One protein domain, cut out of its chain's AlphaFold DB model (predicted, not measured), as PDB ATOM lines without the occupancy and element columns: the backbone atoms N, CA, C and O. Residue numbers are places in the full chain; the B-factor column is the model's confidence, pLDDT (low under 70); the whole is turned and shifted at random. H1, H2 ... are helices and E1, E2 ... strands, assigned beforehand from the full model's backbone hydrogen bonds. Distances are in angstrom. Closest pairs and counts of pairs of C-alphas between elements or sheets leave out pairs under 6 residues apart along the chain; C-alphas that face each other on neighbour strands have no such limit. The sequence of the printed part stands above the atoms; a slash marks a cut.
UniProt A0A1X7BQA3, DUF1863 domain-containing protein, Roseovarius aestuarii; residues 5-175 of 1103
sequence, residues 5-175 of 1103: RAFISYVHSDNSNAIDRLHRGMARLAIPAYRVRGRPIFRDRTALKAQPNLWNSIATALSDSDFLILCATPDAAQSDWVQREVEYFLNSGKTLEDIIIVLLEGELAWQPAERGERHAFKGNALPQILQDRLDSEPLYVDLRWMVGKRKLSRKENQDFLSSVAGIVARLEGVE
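This is residues 5 to 175 of the 1103 residues of the protein "DUF1863 domain-containing protein" of Roseovarius aestuarii (UniProt A0A1X7BQA3). A strongly twisted sheet of five parallel strands is the core, with H1 and H6 packed on one side of it and H2 and H4 covering the other, which gives three layers, helices on both faces of a sheet. Two long links, residues 29 to 40 and residues 104 to 127, reach out at opposite ends of the longest axis, and residues 49 to 54 stick out near H2. The printed part has 171 residues, with six named helices and five named strands in the order E1 H1 E2 H2 E3 H3 H4 E4 H5 E5 H6, and the sheet runs E2 E1 E3 E4 E5. The class is mixed, helices and strands. The whole is compact, with a radius of gyration of the C-alphas of 16.3 A and spans of 56 by 45 by 32 A.

Begin with E3, residues 65 to 72, an inner strand. Its parallel neighbours are E1, residues 5 to 9, where N 69 and O 7 are 2.8 A apart, and E4, residues 99 to 103, where N 100 and O 68 are 2.8 A apart, both within hydrogen-bond range. At the edges look for E2, residues 41 to 43, parallel to E1 with N 42 and O 6 at 2.8 A, and E5, residues 140 to 142, parallel to E4 with N 141 and O 101 at 2.9 A, again within hydrogen-bond range. H1, residues 16 to 28, is on the sheet at a height of 9.0 A, over E1 and along the strands, at 2 degrees to E1 on the local plane. H6, residues 154 to 172, touches H1 with its residues 161 to 168 alone, at a steep tilt of 60 degrees, the same way; the closest C-alphas, of Met 26 and Val 168, are 6.1 A apart. H6 is on the sheet too, at a height of 5.8 A, but over none of the strands, only just, with 2 of its C-alphas falling on E1. On the face opposite to H1, H4, residues 80 to 91, lies over E1 and E3 at a height of 10.4 A, slantwise to the strands. H2, residues 54 to 63, is on the same face as H4, and the two touch at a steep tilt of 39 degrees, the same way; their closest C-alphas, of Leu 62 and Phe 89, are 5.9 A apart. H5, residues 128 to 131, is not on the sheet but touches H4, with the C-alphas of Gln 83 and Ile 129 the closest at 6.7 A. H3, residues 74 to 78, also not on the sheet, is close to H5 but not clearly touching, with the C-alphas of Ala 77 and Gln 128 the closest at 6.8 A. Among the pairs that stay apart are H1 and H4. Every O i to N i+4 pair is within hydrogen-bond range in H1, H2, H3, H4 and H6; H5 is too short for such a pair, and its one O i to N i+3 pair is within range.

Find C-alpha 65 at (59.452, 122.033, 192.484); from there E3, the longest strand, runs 18.8 A to C-alpha 72. E1 starts at C-alpha 5, at (63.057, 125.779, 194.451), and is 13.4 A long, while E4 is 12.6 A. H6 is the longest helix, 25.8 A, ending at C-alpha 172, at (63.230, 133.883, 194.919). H1 measures 18.3 A, H4 16.1 A and H2 14.9 A; E2, E5, H3 and H5 are short. E1, H1, E2, then E3, H3 H4, E4, then E4, H5, E5 are strand-helix-strand units, two parallel neighbour strands with helices between, and E2, H2, E3 is a split one with E1 between its strands; the four crossovers are right-handed.

The C-alphas of Tyr 34 and Arg 115 are the two farthest apart, 56.2 A. The printed part has no cut. The links H1 to E2, E4 to H5 and E5 to H6 are long. The mean pLDDT of the printed part is 83.1, and it is under 70 in residues 12 to 14, 33 to 37, 44 to 54 and 112 to 120.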
ATOM      1  N   ARG A   5      63.172 124.507 195.182       92.69
ATOM      2  CA  ARG A   5      63.057 125.779 194.451       92.69
ATOM      3  C   ARG A   5      63.109 125.583 192.941       92.69
ATOM      4  O   ARG A   5      62.485 126.340 192.210       92.69
ATOM      5  N   ALA A   6      63.836 124.576 192.466       93.69
ATOM      6  CA  ALA A   6      63.811 124.214 191.057       93.69
ATOM      7  C   ALA A   6      64.225 122.761 190.811       93.69
ATOM      8  O   ALA A   6      65.034 122.211 191.563       93.69
ATOM      9  N   PHE A   7      63.730 122.203 189.709       93.62
ATOM     10  CA  PHE A   7      64.230 120.987 189.069       93.62
ATOM     11  C   PHE A   7      65.144 121.373 187.895       93.62
ATOM     12  O   PHE A   7      64.815 122.299 187.159       93.62
ATOM     13  N   ILE A   8      66.268 120.682 187.682       93.50
ATOM     14  CA  ILE A   8      67.096 120.832 186.469       93.50
ATOM     15  C   ILE A   8      66.863 119.643 185.534       93.50
ATOM     16  O   ILE A   8      67.321 118.538 185.835       93.50
ATOM     17  N   SER A   9      66.213 119.893 184.394       91.62
ATOM     18  CA  SER A   9      66.029 118.930 183.298       91.62
ATOM     19  C   SER A   9      67.113 119.122 182.237       91.62
ATOM     20  O   SER A   9      67.389 120.245 181.801       91.62
ATOM     21  N   TYR A  10      67.786 118.028 181.871       90.31
ATOM     22  CA  TYR A  10      68.933 118.023 180.960       90.31
ATOM     23  C   TYR A  10      69.242 116.611 180.440       90.31
ATOM     24  O   TYR A  10      68.981 115.617 181.118       90.31
ATOM     25  N   VAL A  11      69.881 116.512 179.270       84.94
ATOM     26  CA  VAL A  11      70.466 115.247 178.788       84.94
ATOM     27  C   VAL A  11      71.884 115.075 179.325       84.94
ATOM     28  O   VAL A  11      72.667 116.022 179.383       84.94
ATOM     29  N   HIS A  12      72.226 113.844 179.707       69.12
ATOM     30  CA  HIS A  12      73.554 113.458 180.183       69.12
ATOM     31  C   HIS A  12      74.580 113.357 179.026       69.12
ATOM     32  O   HIS A  12      75.085 112.275 178.742       69.12
ATOM     33  N   SER A  13      74.892 114.483 178.374       66.38
ATOM     34  CA  SER A  13      76.014 114.629 177.429       66.38
ATOM     35  C   SER A  13      77.203 115.388 178.053       66.38
ATOM     36  O   SER A  13      77.190 115.723 179.248       66.38
ATOM     37  N   ASP A  14      78.259 115.645 177.271       59.09
ATOM     38  CA  ASP A  14      79.554 116.183 177.739       59.09
ATOM     39  C   ASP A  14      79.450 117.523 178.493       59.09
ATOM     40  O   ASP A  14      80.280 117.836 179.354       59.09
ATOM     41  N   ASN A  15      78.350 118.253 178.290       70.88
ATOM     42  CA  ASN A  15      77.959 119.487 178.981       70.88
ATOM     43  C   ASN A  15      77.849 119.381 180.521       70.88
ATOM     44  O   ASN A  15      77.704 120.395 181.209       70.88
ATOM     45  N   SER A  16      77.980 118.171 181.071       76.12
ATOM     46  CA  SER A  16      78.227 117.830 182.482       76.12
ATOM     47  C   SER A  16      78.798 118.962 183.369       76.12
ATOM     48  O   SER A  16      78.117 119.408 184.294       76.12
ATOM     49  N   ASN A  17      80.005 119.465 183.067       83.19
ATOM     50  CA  ASN A  17      80.727 120.508 183.814       83.19
ATOM     51  C   ASN A  17      79.984 121.857 183.849       83.19
ATOM     52  O   ASN A  17      79.941 122.499 184.900       83.19
ATOM     53  N   ALA A  18      79.364 122.281 182.743       86.38
ATOM     54  CA  ALA A  18      78.570 123.513 182.710       86.38
ATOM     55  C   ALA A  18      77.348 123.398 183.640       86.38
ATOM     56  O   ALA A  18      77.040 124.323 184.389       86.38
ATOM     57  N   ILE A  19      76.722 122.220 183.685       88.75
ATOM     58  CA  ILE A  19      75.549 121.937 184.525       88.75
ATOM     59  C   ILE A  19      75.958 121.783 186.003       88.75
ATOM     60  O   ILE A  19      75.262 122.263 186.896       88.75
ATOM     61  N   ASP A  20      77.133 121.204 186.283       88.56
ATOM     62  CA  ASP A  20      77.748 121.202 187.618       88.56
ATOM     63  C   ASP A  20      78.099 122.616 188.107       88.56
ATOM     64  O   ASP A  20      77.997 122.908 189.301       88.56
ATOM     65  N   ARG A  21      78.539 123.511 187.215       90.31
ATOM     66  CA  ARG A  21      78.782 124.928 187.532       90.31
ATOM     67  C   ARG A  21      77.466 125.655 187.801       90.31
ATOM     68  O   ARG A  21      77.341 126.275 188.856       90.31
ATOM     69  N   LEU A  22      76.480 125.517 186.914       91.44
ATOM     70  CA  LEU A  22      75.146 126.113 187.024       91.44
ATOM     71  C   LEU A  22      74.443 125.714 188.332       91.44
ATOM     72  O   LEU A  22      74.034 126.591 189.093       91.44
ATOM     73  N   HIS A  23      74.376 124.413 188.643       91.69
ATOM     74  CA  HIS A  23      73.772 123.904 189.882       91.69
ATOM     75  C   HIS A  23      74.452 124.481 191.128       91.69
ATOM     76  O   HIS A  23      73.777 125.072 191.967       91.69
ATOM     77  N   ARG A  24      75.790 124.410 191.221       88.62
ATOM     78  CA  ARG A  24      76.542 124.954 192.370       88.62
ATOM     79  C   ARG A  24      76.420 126.475 192.496       88.62
ATOM     80  O   ARG A  24      76.365 126.974 193.616       88.62
ATOM     81  N   GLY A  25      76.349 127.195 191.375       89.50
ATOM     82  CA  GLY A  25      76.107 128.637 191.336       89.50
ATOM     83  C   GLY A  25      74.747 128.991 191.934       89.50
ATOM     84  O   GLY A  25      74.686 129.694 192.943       89.50
ATOM     85  N   MET A  26      73.664 128.445 191.375       91.00
ATOM     86  CA  MET A  26      72.303 128.690 191.871       91.00
ATOM     87  C   MET A  26      72.118 128.210 193.321       91.00
ATOM     88  O   MET A  26      71.431 128.861 194.107       91.00
ATOM     89  N   ALA A  27      72.772 127.110 193.711       88.94
ATOM     90  CA  ALA A  27      72.674 126.546 195.053       88.94
ATOM     91  C   ALA A  27      73.431 127.334 196.140       88.94
ATOM     92  O   ALA A  27      73.136 127.111 197.313       88.94
ATOM     93  N   ARG A  28      74.388 128.219 195.797       86.00
ATOM     94  CA  ARG A  28      75.246 128.933 196.775       86.00
ATOM     95  C   ARG A  28      75.308 130.462 196.648       86.00
ATOM     96  O   ARG A  28      75.638 131.107 197.638       86.00
ATOM     97  N   LEU A  29      75.017 131.053 195.485       86.88
ATOM     98  CA  LEU A  29      75.086 132.511 195.286       86.88
ATOM     99  C   LEU A  29      74.175 133.257 196.276       86.88
ATOM    100  O   LEU A  29      73.009 132.885 196.421       86.88
ATOM    101  N   ALA A  30      74.673 134.320 196.914       79.69
ATOM    102  CA  ALA A  30      73.915 135.123 197.875       79.69
ATOM    103  C   ALA A  30      73.325 134.309 199.047       79.69
ATOM    104  O   ALA A  30      72.200 134.555 199.485       79.69
ATOM    105  N   ILE A  31      74.075 133.327 199.557       81.75
ATOM    106  CA  ILE A  31      73.749 132.583 200.783       81.75
ATOM    107  C   ILE A  31      74.830 132.875 201.836       81.75
ATOM    108  O   ILE A  31      76.015 132.834 201.502       81.75
ATOM    109  N   PRO A  32      74.468 133.167 203.101       72.12
ATOM    110  CA  PRO A  32      75.458 133.405 204.144       72.12
ATOM    111  C   PRO A  32      76.308 132.160 204.416       72.12
ATOM    112  O   PRO A  32      75.777 131.056 204.523       72.12
ATOM    113  N   ALA A  33      77.615 132.351 204.614       68.19
ATOM    114  CA  ALA A  33      78.588 131.265 204.790       68.19
ATOM    115  C   ALA A  33      78.295 130.326 205.982       68.19
ATOM    116  O   ALA A  33      78.722 129.177 205.967       68.19
ATOM    117  N   TYR A  34      77.537 130.785 206.985       64.31
ATOM    118  CA  TYR A  34      77.110 129.974 208.131       64.31
ATOM    119  C   TYR A  34      75.933 129.022 207.831       64.31
ATOM    120  O   TYR A  34      75.598 128.180 208.664       64.31
ATOM    121  N   ARG A  35      75.269 129.118 206.667       69.06
ATOM    122  CA  ARG A  35      74.192 128.185 206.288       69.06
ATOM    123  C   ARG A  35      74.765 126.936 205.618       69.06
ATOM    124  O   ARG A  35      75.067 126.934 204.429       69.06
ATOM    125  N   VAL A  36      74.808 125.842 206.380       60.28
ATOM    126  CA  VAL A  36      75.258 124.505 205.936       60.28
ATOM    127  C   VAL A  36      74.486 123.984 204.710       60.28
ATOM    128  O   VAL A  36      75.038 123.254 203.890       60.28
ATOM    129  N   ARG A  37      73.208 124.362 204.557       69.88
ATOM    130  CA  ARG A  37      72.357 123.979 203.418       69.88
ATOM    131  C   ARG A  37      72.138 125.170 202.479       69.88
ATOM    132  O   ARG A  37      71.693 126.231 202.913       69.88
ATOM    133  N   GLY A  38      72.435 124.959 201.195       79.88
ATOM    134  CA  GLY A  38      72.127 125.891 200.107       79.88
ATOM    135  C   GLY A  38      70.658 125.833 199.665       79.88
ATOM    136  O   GLY A  38      69.831 125.205 200.328       79.88
ATOM    137  N   ARG A  39      70.324 126.453 198.523       88.50
ATOM    138  CA  ARG A  39      68.965 126.340 197.949       88.50
ATOM    139  C   ARG A  39      68.650 124.880 197.592       88.50
ATOM    140  O   ARG A  39      69.503 124.223 196.988       88.50
ATOM    141  N   PRO A  40      67.441 124.370 197.898       87.50
ATOM    142  CA  PRO A  40      67.039 123.018 197.528       87.50
ATOM    143  C   PRO A  40      66.735 122.967 196.026       87.50
ATOM    144  O   PRO A  40      65.608 123.204 195.601       87.50
ATOM    145  N   ILE A  41      67.753 122.693 195.214       89.25
ATOM    146  CA  ILE A  41      67.636 122.552 193.758       89.25
ATOM    147  C   ILE A  41      67.828 121.080 193.410       89.25
ATOM    148  O   ILE A  41      68.931 120.542 193.567       89.25
ATOM    149  N   PHE A  42      66.753 120.438 192.955       88.00
ATOM    150  CA  PHE A  42      66.788 119.063 192.485       88.00
ATOM    151  C   PHE A  42      67.472 118.995 191.118       88.00
ATOM    152  O   PHE A  42      67.293 119.854 190.256       88.00
ATOM    153  N   ARG A  43      68.262 117.948 190.917       84.62
ATOM    154  CA  ARG A  43      68.894 117.605 189.647       84.62
ATOM    155  C   ARG A  43      68.975 116.095 189.604       84.62
ATOM    156  O   ARG A  43      69.473 115.509 190.566       84.62
ATOM    157  N   ASP A  44      68.566 115.481 188.501       68.50
ATOM    158  CA  ASP A  44      68.815 114.054 188.337       68.50
ATOM    159  C   ASP A  44      70.321 113.794 188.173       68.50
ATOM    160  O   ASP A  44      70.937 114.116 187.152       68.50
ATOM    161  N   ARG A  45      70.927 113.266 189.239       55.38
ATOM    162  CA  ARG A  45      72.187 112.522 189.247       55.38
ATOM    163  C   ARG A  45      72.136 111.494 190.366       55.38
ATOM    164  O   ARG A  45      71.788 111.834 191.492       55.38
ATOM    165  N   THR A  46      72.553 110.270 190.032       45.03
ATOM    166  CA  THR A  46      72.942 109.145 190.915       45.03
ATOM    167  C   THR A  46      71.961 108.644 191.987       45.03
ATOM    168  O   THR A  46      72.066 107.478 192.351       45.03
ATOM    169  N   ALA A  47      70.968 109.413 192.433       36.47
ATOM    170  CA  ALA A  47      70.042 109.053 193.513       36.47
ATOM    171  C   ALA A  47      69.027 107.940 193.168       36.47
ATOM    172  O   ALA A  47      68.271 107.513 194.035       36.47
ATOM    173  N   LEU A  48      68.967 107.502 191.903       44.09
ATOM    174  CA  LEU A  48      67.799 106.807 191.349       44.09
ATOM    175  C   LEU A  48      68.078 105.481 190.621       44.09
ATOM    176  O   LEU A  48      67.143 104.811 190.191       44.09
ATOM    177  N   LYS A  49      69.338 105.035 190.528       38.44
ATOM    178  CA  LYS A  49      69.715 103.797 189.806       38.44
ATOM    179  C   LYS A  49      69.362 102.478 190.530       38.44
ATOM    180  O   LYS A  49      69.841 101.425 190.124       38.44
ATOM    181  N   ALA A  50      68.553 102.522 191.592       41.19
ATOM    182  CA  ALA A  50      68.288 101.387 192.487       41.19
ATOM    183  C   ALA A  50      66.799 101.190 192.859       41.19
ATOM    184  O   ALA A  50      66.498 100.479 193.812       41.19
ATOM    185  N   GLN A  51      65.854 101.814 192.141       39.75
ATOM    186  CA  GLN A  51      64.414 101.684 192.412       39.75
ATOM    187  C   GLN A  51      63.642 101.172 191.181       39.75
ATOM    188  O   GLN A  51      63.789 101.756 190.107       39.75
ATOM    189  N   PRO A  52      62.739 100.176 191.320       45.59
ATOM    190  CA  PRO A  52      61.891  99.702 190.216       45.59
ATOM    191  C   PRO A  52      60.954 100.761 189.604       45.59
ATOM    192  O   PRO A  52      60.455 100.567 188.504       45.59
ATOM    193  N   ASN A  53      60.719 101.878 190.305       56.78
ATOM    194  CA  ASN A  53      59.761 102.928 189.935       56.78
ATOM    195  C   ASN A  53      60.433 104.298 189.688       56.78
ATOM    196  O   ASN A  53      59.906 105.327 190.108       56.78
ATOM    197  N   LEU A  54      61.586 104.310 189.002       69.25
ATOM    198  CA  LEU A  54      62.384 105.498 188.626       69.25
ATOM    199  C   LEU A  54      61.547 106.753 188.293       69.25
ATOM    200  O   LEU A  54      61.773 107.824 188.857       69.25
ATOM    201  N   TRP A  55      60.562 106.611 187.400       81.00
ATOM    202  CA  TRP A  55      59.720 107.722 186.944       81.00
ATOM    203  C   TRP A  55      58.907 108.366 188.069       81.00
ATOM    204  O   TRP A  55      58.812 109.585 188.112       81.00
ATOM    205  N   ASN A  56      58.372 107.590 189.016       81.00
ATOM    206  CA  ASN A  56      57.506 108.115 190.079       81.00
ATOM    207  C   ASN A  56      58.268 109.059 191.024       81.00
ATOM    208  O   ASN A  56      57.702 110.032 191.522       81.00
ATOM    209  N   SER A  57      59.556 108.798 191.247       80.25
ATOM    210  CA  SER A  57      60.418 109.655 192.065       80.25
ATOM    211  C   SER A  57      60.780 110.962 191.341       80.25
ATOM    212  O   SER A  57      60.811 112.016 191.975       80.25
ATOM    213  N   ILE A  58      60.974 110.926 190.016       85.38
ATOM    214  CA  ILE A  58      61.206 112.123 189.184       85.38
ATOM    215  C   ILE A  58      59.922 112.949 189.028       85.38
ATOM    216  O   ILE A  58      59.942 114.155 189.252       85.38
ATOM    217  N   ALA A  59      58.789 112.301 188.757       87.56
ATOM    218  CA  ALA A  59      57.462 112.909 188.728       87.56
ATOM    219  C   ALA A  59      57.131 113.615 190.057       87.56
ATOM    220  O   ALA A  59      56.736 114.779 190.050       87.56
ATOM    221  N   THR A  60      57.382 112.962 191.201       87.94
ATOM    222  CA  THR A  60      57.240 113.597 192.524       87.94
ATOM    223  C   THR A  60      58.147 114.828 192.650       87.94
ATOM    224  O   THR A  60      57.666 115.888 193.035       87.94
ATOM    225  N   ALA A  61      59.430 114.735 192.277       87.69
ATOM    226  CA  ALA A  61      60.371 115.860 192.352       87.69
ATOM    227  C   ALA A  61      60.004 117.041 191.427       87.69
ATOM    228  O   ALA A  61      60.265 118.194 191.781       87.69
ATOM    229  N   LEU A  62      59.377 116.776 190.275       91.12
ATOM    230  CA  LEU A  62      58.845 117.796 189.364       91.12
ATOM    231  C   LEU A  62      57.637 118.525 189.969       91.12
ATOM    232  O   LEU A  62      57.626 119.754 189.974       91.12
ATOM    233  N   SER A  63      56.657 117.803 190.530       90.44
ATOM    234  CA  SER A  63      55.510 118.431 191.213       90.44
ATOM    235  C   SER A  63      55.907 119.157 192.506       90.44
ATOM    236  O   SER A  63      55.320 120.180 192.849       90.44
ATOM    237  N   ASP A  64      56.941 118.666 193.193       92.12
ATOM    238  CA  ASP A  64      57.512 119.263 194.405       92.12
ATOM    239  C   ASP A  64      58.405 120.493 194.131       92.12
ATOM    240  O   ASP A  64      58.946 121.065 195.083       92.12
ATOM    241  N   SER A  65      58.592 120.904 192.870       93.75
ATOM    242  CA  SER A  65      59.452 122.033 192.484       93.75
ATOM    243  C   SER A  65      58.664 123.317 192.197       93.75
ATOM    244  O   SER A  65      57.591 123.270 191.597       93.75
ATOM    245  N   ASP A  66      59.191 124.490 192.572       93.69
ATOM    246  CA  ASP A  66      58.624 125.778 192.131       93.69
ATOM    247  C   ASP A  66      58.817 125.975 190.617       93.69
ATOM    248  O   ASP A  66      57.826 126.113 189.900       93.69
ATOM    249  N   PHE A  67      60.064 125.910 190.140       94.88
ATOM    250  CA  PHE A  67      60.452 126.174 188.746       94.88
ATOM    251  C   PHE A  67      61.098 124.960 188.053       94.88
ATOM    252  O   PHE A  67      61.644 124.066 188.706       94.88
ATOM    253  N   LEU A  68      61.123 124.975 186.719       94.56
ATOM    254  CA  LEU A  68      61.866 124.028 185.885       94.56
ATOM    255  C   LEU A  68      62.998 124.753 185.144       94.56
ATOM    256  O   LEU A  68      62.744 125.570 184.264       94.56
ATOM    257  N   ILE A  69      64.255 124.441 185.464       95.25
ATOM    258  CA  ILE A  69      65.412 124.865 184.669       95.25
ATOM    259  C   ILE A  69      65.584 123.865 183.523       95.25
ATOM    260  O   ILE A  69      65.955 122.714 183.761       95.25
ATOM    261  N   LEU A  70      65.338 124.302 182.289       94.31
ATOM    262  CA  LEU A  70      65.583 123.500 181.092       94.31
ATOM    263  C   LEU A  70      66.953 123.853 180.505       94.31
ATOM    264  O   LEU A  70      67.140 124.945 179.967       94.31
ATOM    265  N   CYS A  71      67.896 122.915 180.570       94.00
ATOM    266  CA  CYS A  71      69.179 123.023 179.879       94.00
ATOM    267  C   CYS A  71      68.997 122.666 178.394       94.00
ATOM    268  O   CYS A  71      69.034 121.495 178.018       94.00
ATOM    269  N   ALA A  72      68.779 123.682 177.559       92.94
ATOM    270  CA  ALA A  72      68.521 123.554 176.131       92.94
ATOM    271  C   ALA A  72      69.791 123.166 175.348       92.94
ATOM    272  O   ALA A  72      70.804 123.876 175.375       92.94
ATOM    273  N   THR A  73      69.705 122.036 174.641       93.06
ATOM    274  CA  THR A  73      70.689 121.489 173.693       93.06
ATOM    275  C   THR A  73      69.946 120.726 172.583       93.06
ATOM    276  O   THR A  73      68.783 120.355 172.787       93.06
ATOM    277  N   PRO A  74      70.577 120.422 171.431       92.38
ATOM    278  CA  PRO A  74      69.967 119.573 170.404       92.38
ATOM    279  C   PRO A  74      69.581 118.172 170.910       92.38
ATOM    280  O   PRO A  74      68.527 117.655 170.536       92.38
ATOM    281  N   ASP A  75      70.378 117.588 171.811       90.19
ATOM    282  CA  ASP A  75      70.071 116.302 172.452       90.19
ATOM    283  C   ASP A  75      68.835 116.416 173.358       90.19
ATOM    284  O   ASP A  75      67.962 115.549 173.351       90.19
ATOM    285  N   ALA A  76      68.736 117.502 174.133       88.44
ATOM    286  CA  ALA A  76      67.600 117.750 175.016       88.44
ATOM    287  C   ALA A  76      66.300 117.973 174.233       88.44
ATOM    288  O   ALA A  76      65.243 117.541 174.686       88.44
ATOM    289  N   ALA A  77      66.378 118.568 173.039       90.25
ATOM    290  CA  ALA A  77      65.239 118.702 172.136       90.25
ATOM    291  C   ALA A  77      64.722 117.353 171.605       90.25
ATOM    292  O   ALA A  77      63.513 117.176 171.460       90.25
ATOM    293  N   GLN A  78      65.627 116.405 171.337       89.56
ATOM    294  CA  GLN A  78      65.301 115.072 170.809       89.56
ATOM    295  C   GLN A  78      65.000 114.032 171.903       89.56
ATOM    296  O   GLN A  78      64.538 112.934 171.602       89.56
ATOM    297  N   SER A  79      65.251 114.350 173.174       88.38
ATOM    298  CA  SER A  79      65.071 113.415 174.283       88.38
ATOM    299  C   SER A  79      63.600 113.228 174.656       88.38
ATOM    300  O   SER A  79      62.966 114.116 175.229       88.38
ATOM    301  N   ASP A  80      63.077 112.021 174.423       87.12
ATOM    302  CA  ASP A  80      61.802 111.532 174.975       87.12
ATOM    303  C   ASP A  80      61.672 111.782 176.484       87.12
ATOM    304  O   ASP A  80      60.571 112.000 176.986       87.12
ATOM    305  N   TRP A  81      62.785 111.738 177.224       88.38
ATOM    306  CA  TRP A  81      62.767 111.948 178.666       88.38
ATOM    307  C   TRP A  81      62.512 113.412 179.021       88.38
ATOM    308  O   TRP A  81      61.581 113.703 179.764       88.38
ATOM    309  N   VAL A  82      63.265 114.338 178.420       89.81
ATOM    310  CA  VAL A  82      63.081 115.786 178.630       89.81
ATOM    311  C   VAL A  82      61.689 116.226 178.163       89.81
ATOM    312  O   VAL A  82      61.035 117.017 178.840       89.81
ATOM    313  N   GLN A  83      61.182 115.663 177.059       90.69
ATOM    314  CA  GLN A  83      59.802 115.886 176.614       90.69
ATOM    315  C   GLN A  83      58.775 115.478 177.683       90.69
ATOM    316  O   GLN A  83      57.890 116.273 177.996       90.69
ATOM    317  N   ARG A  84      58.918 114.290 178.292       89.94
ATOM    318  CA  ARG A  84      58.035 113.824 179.380       89.94
ATOM    319  C   ARG A  84      58.168 114.655 180.652       89.94
ATOM    320  O   ARG A  84      57.158 114.909 181.297       89.94
ATOM    321  N   GLU A  85      59.374 115.080 181.029       91.88
ATOM    322  CA  GLU A  85      59.588 115.931 182.210       91.88
ATOM    323  C   GLU A  85      58.901 117.296 182.046       91.88
ATOM    324  O   GLU A  85      58.187 117.737 182.948       91.88
ATOM    325  N   VAL A  86      59.041 117.930 180.876       92.50
ATOM    326  CA  VAL A  86      58.359 119.192 180.542       92.50
ATOM    327  C   VAL A  86      56.839 119.007 180.456       92.50
ATOM    328  O   VAL A  86      56.091 119.834 180.981       92.50
ATOM    329  N   GLU A  87      56.368 117.923 179.831       92.69
ATOM    330  CA  GLU A  87      54.940 117.597 179.764       92.69
ATOM    331  C   GLU A  87      54.343 117.412 181.160       92.69
ATOM    332  O   GLU A  87      53.328 118.030 181.483       92.69
ATOM    333  N   TYR A  88      54.989 116.609 182.008       93.38
ATOM    334  CA  TYR A  88      54.538 116.355 183.371       93.38
ATOM    335  C   TYR A  88      54.540 117.635 184.217       93.38
ATOM    336  O   TYR A  88      53.566 117.900 184.919       93.38
ATOM    337  N   PHE A  89      55.589 118.462 184.119       93.88
ATOM    338  CA  PHE A  89      55.665 119.736 184.836       93.88
ATOM    339  C   PHE A  89      54.486 120.650 184.473       93.88
ATOM    340  O   PHE A  89      53.743 121.066 185.362       93.88
ATOM    341  N   LEU A  90      54.231 120.882 183.182       92.06
ATOM    342  CA  LEU A  90      53.095 121.695 182.727       92.06
ATOM    343  C   LEU A  90      51.738 121.068 183.100       92.06
ATOM    344  O   LEU A  90      50.823 121.772 183.529       92.06
ATOM    345  N   ASN A  91      51.608 119.742 183.017       92.25
ATOM    346  CA  ASN A  91      50.385 119.032 183.407       92.25
ATOM    347  C   ASN A  91      50.152 119.016 184.934       92.25
ATOM    348  O   ASN A  91      49.021 118.799 185.367       92.25
ATOM    349  N   SER A  92      51.169 119.308 185.757       89.06
ATOM    350  CA  SER A  92      51.039 119.465 187.218       89.06
ATOM    351  C   SER A  92      50.413 120.803 187.660       89.06
ATOM    352  O   SER A  92      50.298 121.071 188.854       89.06
ATOM    353  N   GLY A  93      49.980 121.641 186.706       86.62
ATOM    354  CA  GLY A  93      49.387 122.961 186.957       86.62
ATOM    355  C   GLY A  93      50.383 124.122 186.882       86.62
ATOM    356  O   GLY A  93      50.052 125.232 187.294       86.62
ATOM    357  N   LYS A  94      51.592 123.873 186.364       91.44
ATOM    358  CA  LYS A  94      52.627 124.886 186.124       91.44
ATOM    359  C   LYS A  94      52.462 125.535 184.755       91.44
ATOM    360  O   LYS A  94      51.905 124.952 183.827       91.44
ATOM    361  N   THR A  95      52.984 126.744 184.622       90.62
ATOM    362  CA  THR A  95      52.900 127.559 183.411       90.62
ATOM    363  C   THR A  95      54.229 127.586 182.652       90.62
ATOM    364  O   THR A  95      55.264 127.134 183.141       90.62
ATOM    365  N   LEU A  96      54.223 128.161 181.445       89.31
ATOM    366  CA  LEU A  96      55.455 128.445 180.699       89.31
ATOM    367  C   LEU A  96      56.339 129.490 181.408       89.31
ATOM    368  O   LEU A  96      57.550 129.483 181.218       89.31
ATOM    369  N   GLU A  97      55.761 130.350 182.253       89.06
ATOM    370  CA  GLU A  97      56.487 131.349 183.051       89.06
ATOM    371  C   GLU A  97      57.291 130.751 184.221       89.06
ATOM    372  O   GLU A  97      58.165 131.427 184.781       89.06
ATOM    373  N   ASP A  98      56.998 129.498 184.579       92.56
ATOM    374  CA  ASP A  98      57.705 128.714 185.594       92.56
ATOM    375  C   ASP A  98      58.877 127.906 184.988       92.56
ATOM    376  O   ASP A  98      59.623 127.245 185.717       92.56
ATOM    377  N   ILE A  99      59.062 127.958 183.661       93.94
ATOM    378  CA  ILE A  99      60.168 127.314 182.939       93.94
ATOM    379  C   ILE A  99      61.245 128.358 182.619       93.94
ATOM    380  O   ILE A  99      61.002 129.336 181.917       93.94
ATOM    381  N   ILE A 100      62.468 128.127 183.098       94.50
ATOM    382  CA  ILE A 100      63.636 128.974 182.834       94.50
ATOM    383  C   ILE A 100      64.548 128.244 181.847       94.50
ATOM    384  O   ILE A 100      65.154 127.223 182.176       94.50
ATOM    385  N   ILE A 101      64.653 128.772 180.628       94.38
ATOM    386  CA  ILE A 101      65.464 128.185 179.557       94.38
ATOM    387  C   ILE A 101      66.916 128.660 179.695       94.38
ATOM    388  O   ILE A 101      67.200 129.860 179.700       94.38
ATOM    389  N   VAL A 102      67.849 127.712 179.772       94.75
ATOM    390  CA  VAL A 102      69.294 127.958 179.792       94.75
ATOM    391  C   VAL A 102      69.909 127.290 178.571       94.75
ATOM    392  O   VAL A 102      69.966 126.064 178.493       94.75
ATOM    393  N   LEU A 103      70.351 128.088 177.603       93.94
ATOM    394  CA  LEU A 103      70.927 127.593 176.360       93.94
ATOM    395  C   LEU A 103      72.387 127.195 176.586       93.94
ATOM    396  O   LEU A 103      73.232 128.051 176.859       93.94
ATOM    397  N   LEU A 104      72.670 125.897 176.470       92.25
ATOM    398  CA  LEU A 104      74.022 125.343 176.554       92.25
ATOM    399  C   LEU A 104      74.586 125.007 175.175       92.25
ATOM    400  O   LEU A 104      75.783 125.161 174.966       92.25
ATOM    401  N   GLU A 105      73.752 124.603 174.215       90.69
ATOM    402  CA  GLU A 105      74.230 124.183 172.896       90.69
ATOM    403  C   GLU A 105      73.167 124.362 171.806       90.69
ATOM    404  O   GLU A 105      71.972 124.420 172.095       90.69
ATOM    405  N   GLY A 106      73.593 124.441 170.544       89.12
ATOM    406  CA  GLY A 106      72.702 124.680 169.409       89.12
ATOM    407  C   GLY A 106      72.212 126.128 169.314       89.12
ATOM    408  O   GLY A 106      72.884 127.070 169.750       89.12
ATOM    409  N   GLU A 107      71.041 126.306 168.705       88.12
ATOM    410  CA  GLU A 107      70.434 127.612 168.451       88.12
ATOM    411  C   GLU A 107      68.968 127.671 168.885       88.12
ATOM    412  O   GLU A 107      68.206 126.704 168.774       88.12
ATOM    413  N   LEU A 108      68.585 128.860 169.345       86.44
ATOM    414  CA  LEU A 108      67.218 129.290 169.590       86.44
ATOM    415  C   LEU A 108      66.940 130.413 168.593       86.44
ATOM    416  O   LEU A 108      67.597 131.448 168.636       86.44
ATOM    417  N   ALA A 109      66.046 130.164 167.640       83.25
ATOM    418  CA  ALA A 109      65.772 131.088 166.549       83.25
ATOM    419  C   ALA A 109      64.285 131.056 166.205       83.25
ATOM    420  O   ALA A 109      63.729 129.987 165.947       83.25
ATOM    421  N   TRP A 110      63.658 132.229 166.149       81.69
ATOM    422  CA  TRP A 110      62.286 132.412 165.684       81.69
ATOM    423  C   TRP A 110      62.294 133.275 164.433       81.69
ATOM    424  O   TRP A 110      62.955 134.313 164.383       81.69
ATOM    425  N   GLN A 111      61.532 132.880 163.418       73.06
ATOM    426  CA  GLN A 111      61.218 133.812 162.342       73.06
ATOM    427  C   GLN A 111      60.126 134.782 162.812       73.06
ATOM    428  O   GLN A 111      59.201 134.361 163.517       73.06
ATOM    429  N   PRO A 112      60.194 136.073 162.439       65.25
ATOM    430  CA  PRO A 112      59.057 136.975 162.564       65.25
ATOM    431  C   PRO A 112      57.840 136.373 161.860       65.25
ATOM    432  O   PRO A 112      57.953 135.948 160.712       65.25
ATOM    433  N   ALA A 113      56.696 136.325 162.542       64.44
ATOM    434  CA  ALA A 113      55.461 135.872 161.923       64.44
ATOM    435  C   ALA A 113      55.069 136.797 160.759       64.44
ATOM    436  O   ALA A 113      55.027 138.023 160.918       64.44
ATOM    437  N   GLU A 114      54.714 136.221 159.608       61.59
ATOM    438  CA  GLU A 114      53.919 136.960 158.631       61.59
ATOM    439  C   GLU A 114      52.498 137.185 159.181       61.59
ATOM    440  O   GLU A 114      52.076 136.592 160.176       61.59
ATOM    441  N   ARG A 115      51.794 138.172 158.621       56.19
ATOM    442  CA  ARG A 115      50.768 138.953 159.337       56.19
ATOM    443  C   ARG A 115      49.517 138.149 159.739       56.19
ATOM    444  O   ARG A 115      48.495 138.214 159.057       56.19
ATOM    445  N   GLY A 116      49.571 137.508 160.904       57.34
ATOM    446  CA  GLY A 116      48.487 136.711 161.495       57.34
ATOM    447  C   GLY A 116      48.864 135.259 161.808       57.34
ATOM    448  O   GLY A 116      48.026 134.530 162.333       57.34
ATOM    449  N   GLU A 117      50.092 134.842 161.503       61.75
ATOM    450  CA  GLU A 117      50.617 133.508 161.811       61.75
ATOM    451  C   GLU A 117      51.351 133.484 163.168       61.75
ATOM    452  O   GLU A 117      51.499 134.511 163.835       61.75
ATOM    453  N   ARG A 118      51.808 132.303 163.602       61.25
ATOM    454  CA  ARG A 118      52.696 132.147 164.771       61.25
ATOM    455  C   ARG A 118      54.159 132.347 164.371       61.25
ATOM    456  O   ARG A 118      54.537 132.083 163.233       61.25
ATOM    457  N   HIS A 119      55.001 132.760 165.319       66.38
ATOM    458  CA  HIS A 119      56.447 132.819 165.103       66.38
ATOM    459  C   HIS A 119      57.018 131.409 164.904       66.38
ATOM    460  O   HIS A 119      57.111 130.629 165.850       66.38
ATOM    461  N   ALA A 120      57.422 131.076 163.677       68.69
ATOM    462  CA  ALA A 120      57.976 129.762 163.373       68.69
ATOM    463  C   ALA A 120      59.352 129.581 164.037       68.69
ATOM    464  O   ALA A 120      60.326 130.240 163.654       68.69
ATOM    465  N   PHE A 121      59.439 128.666 165.006       80.69
ATOM    466  CA  PHE A 121      60.715 128.223 165.560       80.69
ATOM    467  C   PHE A 121      61.532 127.501 164.480       80.69
ATOM    468  O   PHE A 121      61.028 126.635 163.765       80.69
ATOM    469  N   LYS A 122      62.802 127.884 164.351       81.69
ATOM    470  CA  LYS A 122      63.810 127.263 163.477       81.69
ATOM    471  C   LYS A 122      65.118 126.945 164.202       81.69
ATOM    472  O   LYS A 122      66.080 126.531 163.561       81.69
ATOM    473  N   GLY A 123      65.150 127.132 165.521       83.38
ATOM    474  CA  GLY A 123      66.216 126.595 166.358       83.38
ATOM    475  C   GLY A 123      66.162 125.066 166.430       83.38
ATOM    476  O   GLY A 123      65.255 124.425 165.901       83.38
ATOM    477  N   ASN A 124      67.133 124.476 167.119       88.81
ATOM    478  CA  ASN A 124      67.228 123.027 167.310       88.81
ATOM    479  C   ASN A 124      67.314 122.602 168.784       88.81
ATOM    480  O   ASN A 124      67.353 121.407 169.051       88.81
ATOM    481  N   ALA A 125      67.334 123.547 169.732       89.88
ATOM    482  CA  ALA A 125      67.635 123.277 171.140       89.88
ATOM    483  C   ALA A 125      66.416 123.184 172.092       89.88
ATOM    484  O   ALA A 125      66.609 123.027 173.298       89.88
ATOM    485  N   LEU A 126      65.170 123.268 171.594       90.69
ATOM    486  CA  LEU A 126      63.948 123.110 172.411       90.69
ATOM    487  C   LEU A 126      63.172 121.823 172.088       90.69
ATOM    488  O   LEU A 126      62.952 121.545 170.908       90.69
ATOM    489  N   PRO A 127      62.663 121.093 173.102       90.69
ATOM    490  CA  PRO A 127      61.734 119.979 172.906       90.69
ATOM    491  C   PRO A 127      60.456 120.410 172.176       90.69
ATOM    492  O   PRO A 127      59.945 121.505 172.430       90.69
ATOM    493  N   GLN A 128      59.902 119.540 171.322       87.38
ATOM    494  CA  GLN A 128      58.747 119.853 170.458       87.38
ATOM    495  C   GLN A 128      57.562 120.457 171.228       87.38
ATOM    496  O   GLN A 128      57.001 121.470 170.819       87.38
ATOM    497  N   ILE A 129      57.255 119.913 172.411       88.19
ATOM    498  CA  ILE A 129      56.164 120.384 173.278       88.19
ATOM    499  C   ILE A 129      56.289 121.859 173.714       88.19
ATOM    500  O   ILE A 129      55.278 122.474 174.047       88.19
ATOM    501  N   LEU A 130      57.492 122.449 173.699       87.56
ATOM    502  CA  LEU A 130      57.679 123.890 173.907       87.56
ATOM    503  C   LEU A 130      57.618 124.679 172.600       87.56
ATOM    504  O   LEU A 130      57.069 125.778 172.603       87.56
ATOM    505  N   GLN A 131      58.106 124.124 171.486       86.06
ATOM    506  CA  GLN A 131      57.973 124.748 170.163       86.06
ATOM    507  C   GLN A 131      56.494 124.989 169.813       86.06
ATOM    508  O   GLN A 131      56.131 126.066 169.351       86.06
ATOM    509  N   ASP A 132      55.628 124.019 170.120       83.31
ATOM    510  CA  ASP A 132      54.187 124.087 169.847       83.31
ATOM    511  C   ASP A 132      53.424 125.023 170.810       83.31
ATOM    512  O   ASP A 132      52.294 125.435 170.526       83.31
ATOM    513  N   ARG A 133      54.012 125.349 171.971       84.81
ATOM    514  CA  ARG A 133      53.375 126.133 173.049       84.81
ATOM    515  C   ARG A 133      53.896 127.572 173.174       84.81
ATOM    516  O   ARG A 133      53.214 128.379 173.795       84.81
ATOM    517  N   LEU A 134      55.050 127.906 172.596       82.12
ATOM    518  CA  LEU A 134      55.628 129.256 172.615       82.12
ATOM    519  C   LEU A 134      55.184 130.076 171.393       82.12
ATOM    520  O   LEU A 134      55.604 129.814 170.270       82.12
ATOM    521  N   ASP A 135      54.367 131.109 171.614       77.50
ATOM    522  CA  ASP A 135      53.909 132.028 170.556       77.50
ATOM    523  C   ASP A 135      54.994 133.002 170.047       77.50
ATOM    524  O   ASP A 135      54.848 133.579 168.967       77.50
ATOM    525  N   SER A 136      56.078 133.188 170.807       77.38
ATOM    526  CA  SER A 136      57.193 134.093 170.508       77.38
ATOM    527  C   SER A 136      58.510 133.588 171.112       77.38
ATOM    528  O   SER A 136      58.529 132.626 171.880       77.38
ATOM    529  N   GLU A 137      59.611 134.282 170.813       80.50
ATOM    530  CA  GLU A 137      60.896 134.091 171.491       80.50
ATOM    531  C   GLU A 137      60.759 134.330 173.016       80.50
ATOM    532  O   GLU A 137      60.299 135.403 173.421       80.50
ATOM    533  N   PRO A 138      61.101 133.346 173.872       83.56
ATOM    534  CA  PRO A 138      61.114 133.486 175.321       83.56
ATOM    535  C   PRO A 138      62.421 134.127 175.797       83.56
ATOM    536  O   PRO A 138      63.454 134.050 175.132       83.56
ATOM    537  N   LEU A 139      62.422 134.677 177.012       84.75
ATOM    538  CA  LEU A 139      63.667 135.080 177.662       84.75
ATOM    539  C   LEU A 139      64.462 133.831 178.082       84.75
ATOM    540  O   LEU A 139      63.993 133.042 178.902       84.75
ATOM    541  N   TYR A 140      65.675 133.673 177.552       90.56
ATOM    542  CA  TYR A 140      66.594 132.588 177.902       90.56
ATOM    543  C   TYR A 140      67.956 133.115 178.366       90.56
ATOM    544  O   TYR A 140      68.326 134.265 178.119       90.56
ATOM    545  N   VAL A 141      68.723 132.261 179.043       92.56
ATOM    546  CA  VAL A 141      70.085 132.564 179.501       92.56
ATOM    547  C   VAL A 141      71.091 131.841 178.606       92.56
ATOM    548  O   VAL A 141      71.169 130.616 178.641       92.56
ATOM    549  N   ASP A 142      71.868 132.579 177.809       92.56
ATOM    550  CA  ASP A 142      72.922 131.997 176.968       92.56
ATOM    551  C   ASP A 142      74.196 131.714 177.784       92.56
ATOM    552  O   ASP A 142      74.870 132.630 178.272       92.56
ATOM    553  N   LEU A 143      74.524 130.429 177.923       93.19
ATOM    554  CA  LEU A 143      75.766 129.925 178.507       93.19
ATOM    555  C   LEU A 143      76.548 129.036 177.517       93.19
ATOM    556  O   LEU A 143      77.474 128.342 177.936       93.19
ATOM    557  N   ARG A 144      76.257 129.084 176.206       91.75
ATOM    558  CA  ARG A 144      76.985 128.310 175.174       91.75
ATOM    559  C   ARG A 144      78.485 128.580 175.198       91.75
ATOM    560  O   ARG A 144      79.300 127.679 175.056       91.75
ATOM    561  N   TRP A 145      78.856 129.826 175.471       90.88
ATOM    562  CA  TRP A 145      80.242 130.272 175.607       90.88
ATOM    563  C   TRP A 145      81.008 129.617 176.779       90.88
ATOM    564  O   TRP A 145      82.231 129.762 176.832       90.88
ATOM    565  N   MET A 146      80.316 128.932 177.706       87.38
ATOM    566  CA  MET A 146      80.872 128.150 178.823       87.38
ATOM    567  C   MET A 146      80.988 126.647 178.513       87.38
ATOM    568  O   MET A 146      81.723 125.937 179.205       87.38
ATOM    569  N   VAL A 147      80.287 126.134 177.501       84.81
ATOM    570  CA  VAL A 147      80.412 124.729 177.089       84.81
ATOM    571  C   VAL A 147      81.828 124.450 176.577       84.81
ATOM    572  O   VAL A 147      82.505 125.330 176.049       84.81
ATOM    573  N   GLY A 148      82.340 123.249 176.869       77.25
ATOM    574  CA  GLY A 148      83.746 122.871 176.674       77.25
ATOM    575  C   GLY A 148      84.738 123.585 177.608       77.25
ATOM    576  O   GLY A 148      85.743 122.993 178.003       77.25
ATOM    577  N   LYS A 149      84.459 124.822 178.044       81.00
ATOM    578  CA  LYS A 149      85.346 125.584 178.928       81.00
ATOM    579  C   LYS A 149      85.420 124.958 180.306       81.00
ATOM    580  O   LYS A 149      84.554 125.103 181.175       81.00
ATOM    581  N   ARG A 150      86.544 124.290 180.546       72.69
ATOM    582  CA  ARG A 150      86.827 123.709 181.852       72.69
ATOM    583  C   ARG A 150      87.101 124.758 182.923       72.69
ATOM    584  O   ARG A 150      86.973 124.438 184.106       72.69
ATOM    585  N   LYS A 151      87.372 126.005 182.526       76.31
ATOM    586  CA  LYS A 151      87.467 127.172 183.403       76.31
ATOM    587  C   LYS A 151      87.177 128.500 182.706       76.31
ATOM    588  O   LYS A 151      86.979 128.521 181.499       76.31
ATOM    589  N   LEU A 152      87.091 129.567 183.504       82.56
ATOM    590  CA  LEU A 152      86.554 130.875 183.129       82.56
ATOM    591  C   LEU A 152      87.515 131.988 183.558       82.56
ATOM    592  O   LEU A 152      88.065 131.895 184.651       82.56
ATOM    593  N   SER A 153      87.617 133.057 182.768       81.88
ATOM    594  CA  SER A 153      88.223 134.334 183.172       81.88
ATOM    595  C   SER A 153      87.420 135.062 184.264       81.88
ATOM    596  O   SER A 153      86.223 134.834 184.393       81.88
ATOM    597  N   ARG A 154      87.987 136.034 185.006       74.62
ATOM    598  CA  ARG A 154      87.230 136.910 185.961       74.62
ATOM    599  C   ARG A 154      86.056 137.580 185.283       74.62
ATOM    600  O   ARG A 154      85.049 137.840 185.929       74.62
ATOM    601  N   LYS A 155      86.209 137.888 183.989       80.94
ATOM    602  CA  LYS A 155      85.148 138.440 183.159       80.94
ATOM    603  C   LYS A 155      84.032 137.418 183.048       80.94
ATOM    604  O   LYS A 155      82.975 137.646 183.605       80.94
ATOM    605  N   GLU A 156      84.321 136.260 182.486       87.00
ATOM    606  CA  GLU A 156      83.374 135.159 182.338       87.00
ATOM    607  C   GLU A 156      82.805 134.634 183.665       87.00
ATOM    608  O   GLU A 156      81.659 134.220 183.719       87.00
ATOM    609  N   ASN A 157      83.559 134.671 184.761       88.38
ATOM    610  CA  ASN A 157      83.120 134.275 186.093       88.38
ATOM    611  C   ASN A 157      82.205 135.348 186.717       88.38
ATOM    612  O   ASN A 157      81.214 134.994 187.347       88.38
ATOM    613  N   GLN A 158      82.463 136.645 186.502       85.88
ATOM    614  CA  GLN A 158      81.517 137.720 186.849       85.88
ATOM    615  C   GLN A 158      80.264 137.678 185.965       85.88
ATOM    616  O   GLN A 158      79.155 137.786 186.480       85.88
ATOM    617  N   ASP A 159      80.428 137.463 184.662       87.69
ATOM    618  CA  ASP A 159      79.349 137.419 183.677       87.69
ATOM    619  C   ASP A 159      78.471 136.166 183.908       87.69
ATOM    620  O   ASP A 159      77.245 136.263 183.925       87.69
ATOM    621  N   PHE A 160      79.067 135.017 184.252       92.12
ATOM    622  CA  PHE A 160      78.367 133.822 184.746       92.12
ATOM    623  C   PHE A 160      77.595 134.092 186.035       92.12
ATOM    624  O   PHE A 160      76.410 133.775 186.106       92.12
ATOM    625  N   LEU A 161      78.233 134.678 187.054       89.88
ATOM    626  CA  LEU A 161      77.549 135.003 188.308       89.88
ATOM    627  C   LEU A 161      76.428 136.030 188.083       89.88
ATOM    628  O   LEU A 161      75.415 135.964 188.767       89.88
ATOM    629  N   SER A 162      76.550 136.908 187.084       89.69
ATOM    630  CA  SER A 162      75.505 137.834 186.628       89.69
ATOM    631  C   SER A 162      74.339 137.114 185.939       89.69
ATOM    632  O   SER A 162      73.177 137.437 186.205       89.69
ATOM    633  N   SER A 163      74.609 136.106 185.111       91.50
ATOM    634  CA  SER A 163      73.580 135.231 184.533       91.50
ATOM    635  C   SER A 163      72.868 134.397 185.606       91.50
ATOM    636  O   SER A 163      71.639 134.386 185.672       91.50
ATOM    637  N   VAL A 164      73.623 133.778 186.519       92.62
ATOM    638  CA  VAL A 164      73.090 133.009 187.657       92.62
ATOM    639  C   VAL A 164      72.309 133.898 188.626       92.62
ATOM    640  O   VAL A 164      71.270 133.466 189.116       92.62
ATOM    641  N   ALA A 165      72.738 135.142 188.868       90.38
ATOM    642  CA  ALA A 165      71.987 136.109 189.671       90.38
ATOM    643  C   ALA A 165      70.612 136.412 189.062       90.38
ATOM    644  O   ALA A 165      69.645 136.522 189.804       90.38
ATOM    645  N   GLY A 166      70.503 136.484 187.729       89.69
ATOM    646  CA  GLY A 166      69.216 136.634 187.040       89.69
ATOM    647  C   GLY A 166      68.280 135.440 187.256       89.69
ATOM    648  O   GLY A 166      67.099 135.631 187.536       89.69
ATOM    649  N   ILE A 167      68.812 134.213 187.206       93.06
ATOM    650  CA  ILE A 167      68.032 132.998 187.497       93.06
ATOM    651  C   ILE A 167      67.602 132.985 188.971       93.06
ATOM    652  O   ILE A 167      66.419 132.852 189.266       93.06
ATOM    653  N   VAL A 168      68.539 133.184 189.903       91.88
ATOM    654  CA  VAL A 168      68.274 133.206 191.355       91.88
ATOM    655  C   VAL A 168      67.266 134.295 191.740       91.88
ATOM    656  O   VAL A 168      66.405 134.043 192.578       91.88
ATOM    657  N   ALA A 169      67.321 135.465 191.100       90.19
ATOM    658  CA  ALA A 169      66.347 136.537 191.279       90.19
ATOM    659  C   ALA A 169      64.920 136.081 190.925       90.19
ATOM    660  O   ALA A 169      64.010 136.231 191.740       90.19
ATOM    661  N   ARG A 170      64.733 135.423 189.766       90.19
ATOM    662  CA  ARG A 170      63.437 134.838 189.368       90.19
ATOM    663  C   ARG A 170      62.987 133.711 190.307       90.19
ATOM    664  O   ARG A 170      61.804 133.660 190.618       90.19
ATOM    665  N   LEU A 171      63.904 132.860 190.786       91.12
ATOM    666  CA  LEU A 171      63.590 131.755 191.710       91.12
ATOM    667  C   LEU A 171      63.104 132.218 193.095       91.12
ATOM    668  O   LEU A 171      62.315 131.518 193.727       91.12
ATOM    669  N   GLU A 172      63.591 133.358 193.590       87.88
ATOM    670  CA  GLU A 172      63.230 133.883 194.919       87.88
ATOM    671  C   GLU A 172      62.208 135.036 194.862       87.88
ATOM    672  O   GLU A 172      61.677 135.420 195.902       87.88
ATOM    673  N   GLY A 173      61.907 135.571 193.671       87.69
ATOM    674  CA  GLY A 173      60.958 136.675 193.472       87.69
ATOM    675  C   GLY A 173      61.513 138.067 193.808       87.69
ATOM    676  O   GLY A 173      60.741 138.952 194.169       87.69
ATOM    677  N   VAL A 174      62.832 138.256 193.711       89.75
ATOM    678  CA  VAL A 174      63.552 139.494 194.077       89.75
ATOM    679  C   VAL A 174      64.203 140.154 192.859       89.75
ATOM    680  O   VAL A 174      64.307 139.546 191.795       89.75
ATOM    681  N   GLU A 175      64.694 141.386 193.001       86.06
ATOM    682  CA  GLU A 175      65.492 142.025 191.949       86.06
ATOM    683  C   GLU A 175      66.930 141.478 191.902       86.06
ATOM    684  O   GLU A 175      67.537 141.126 192.916       86.06
TER     685      GLU A 175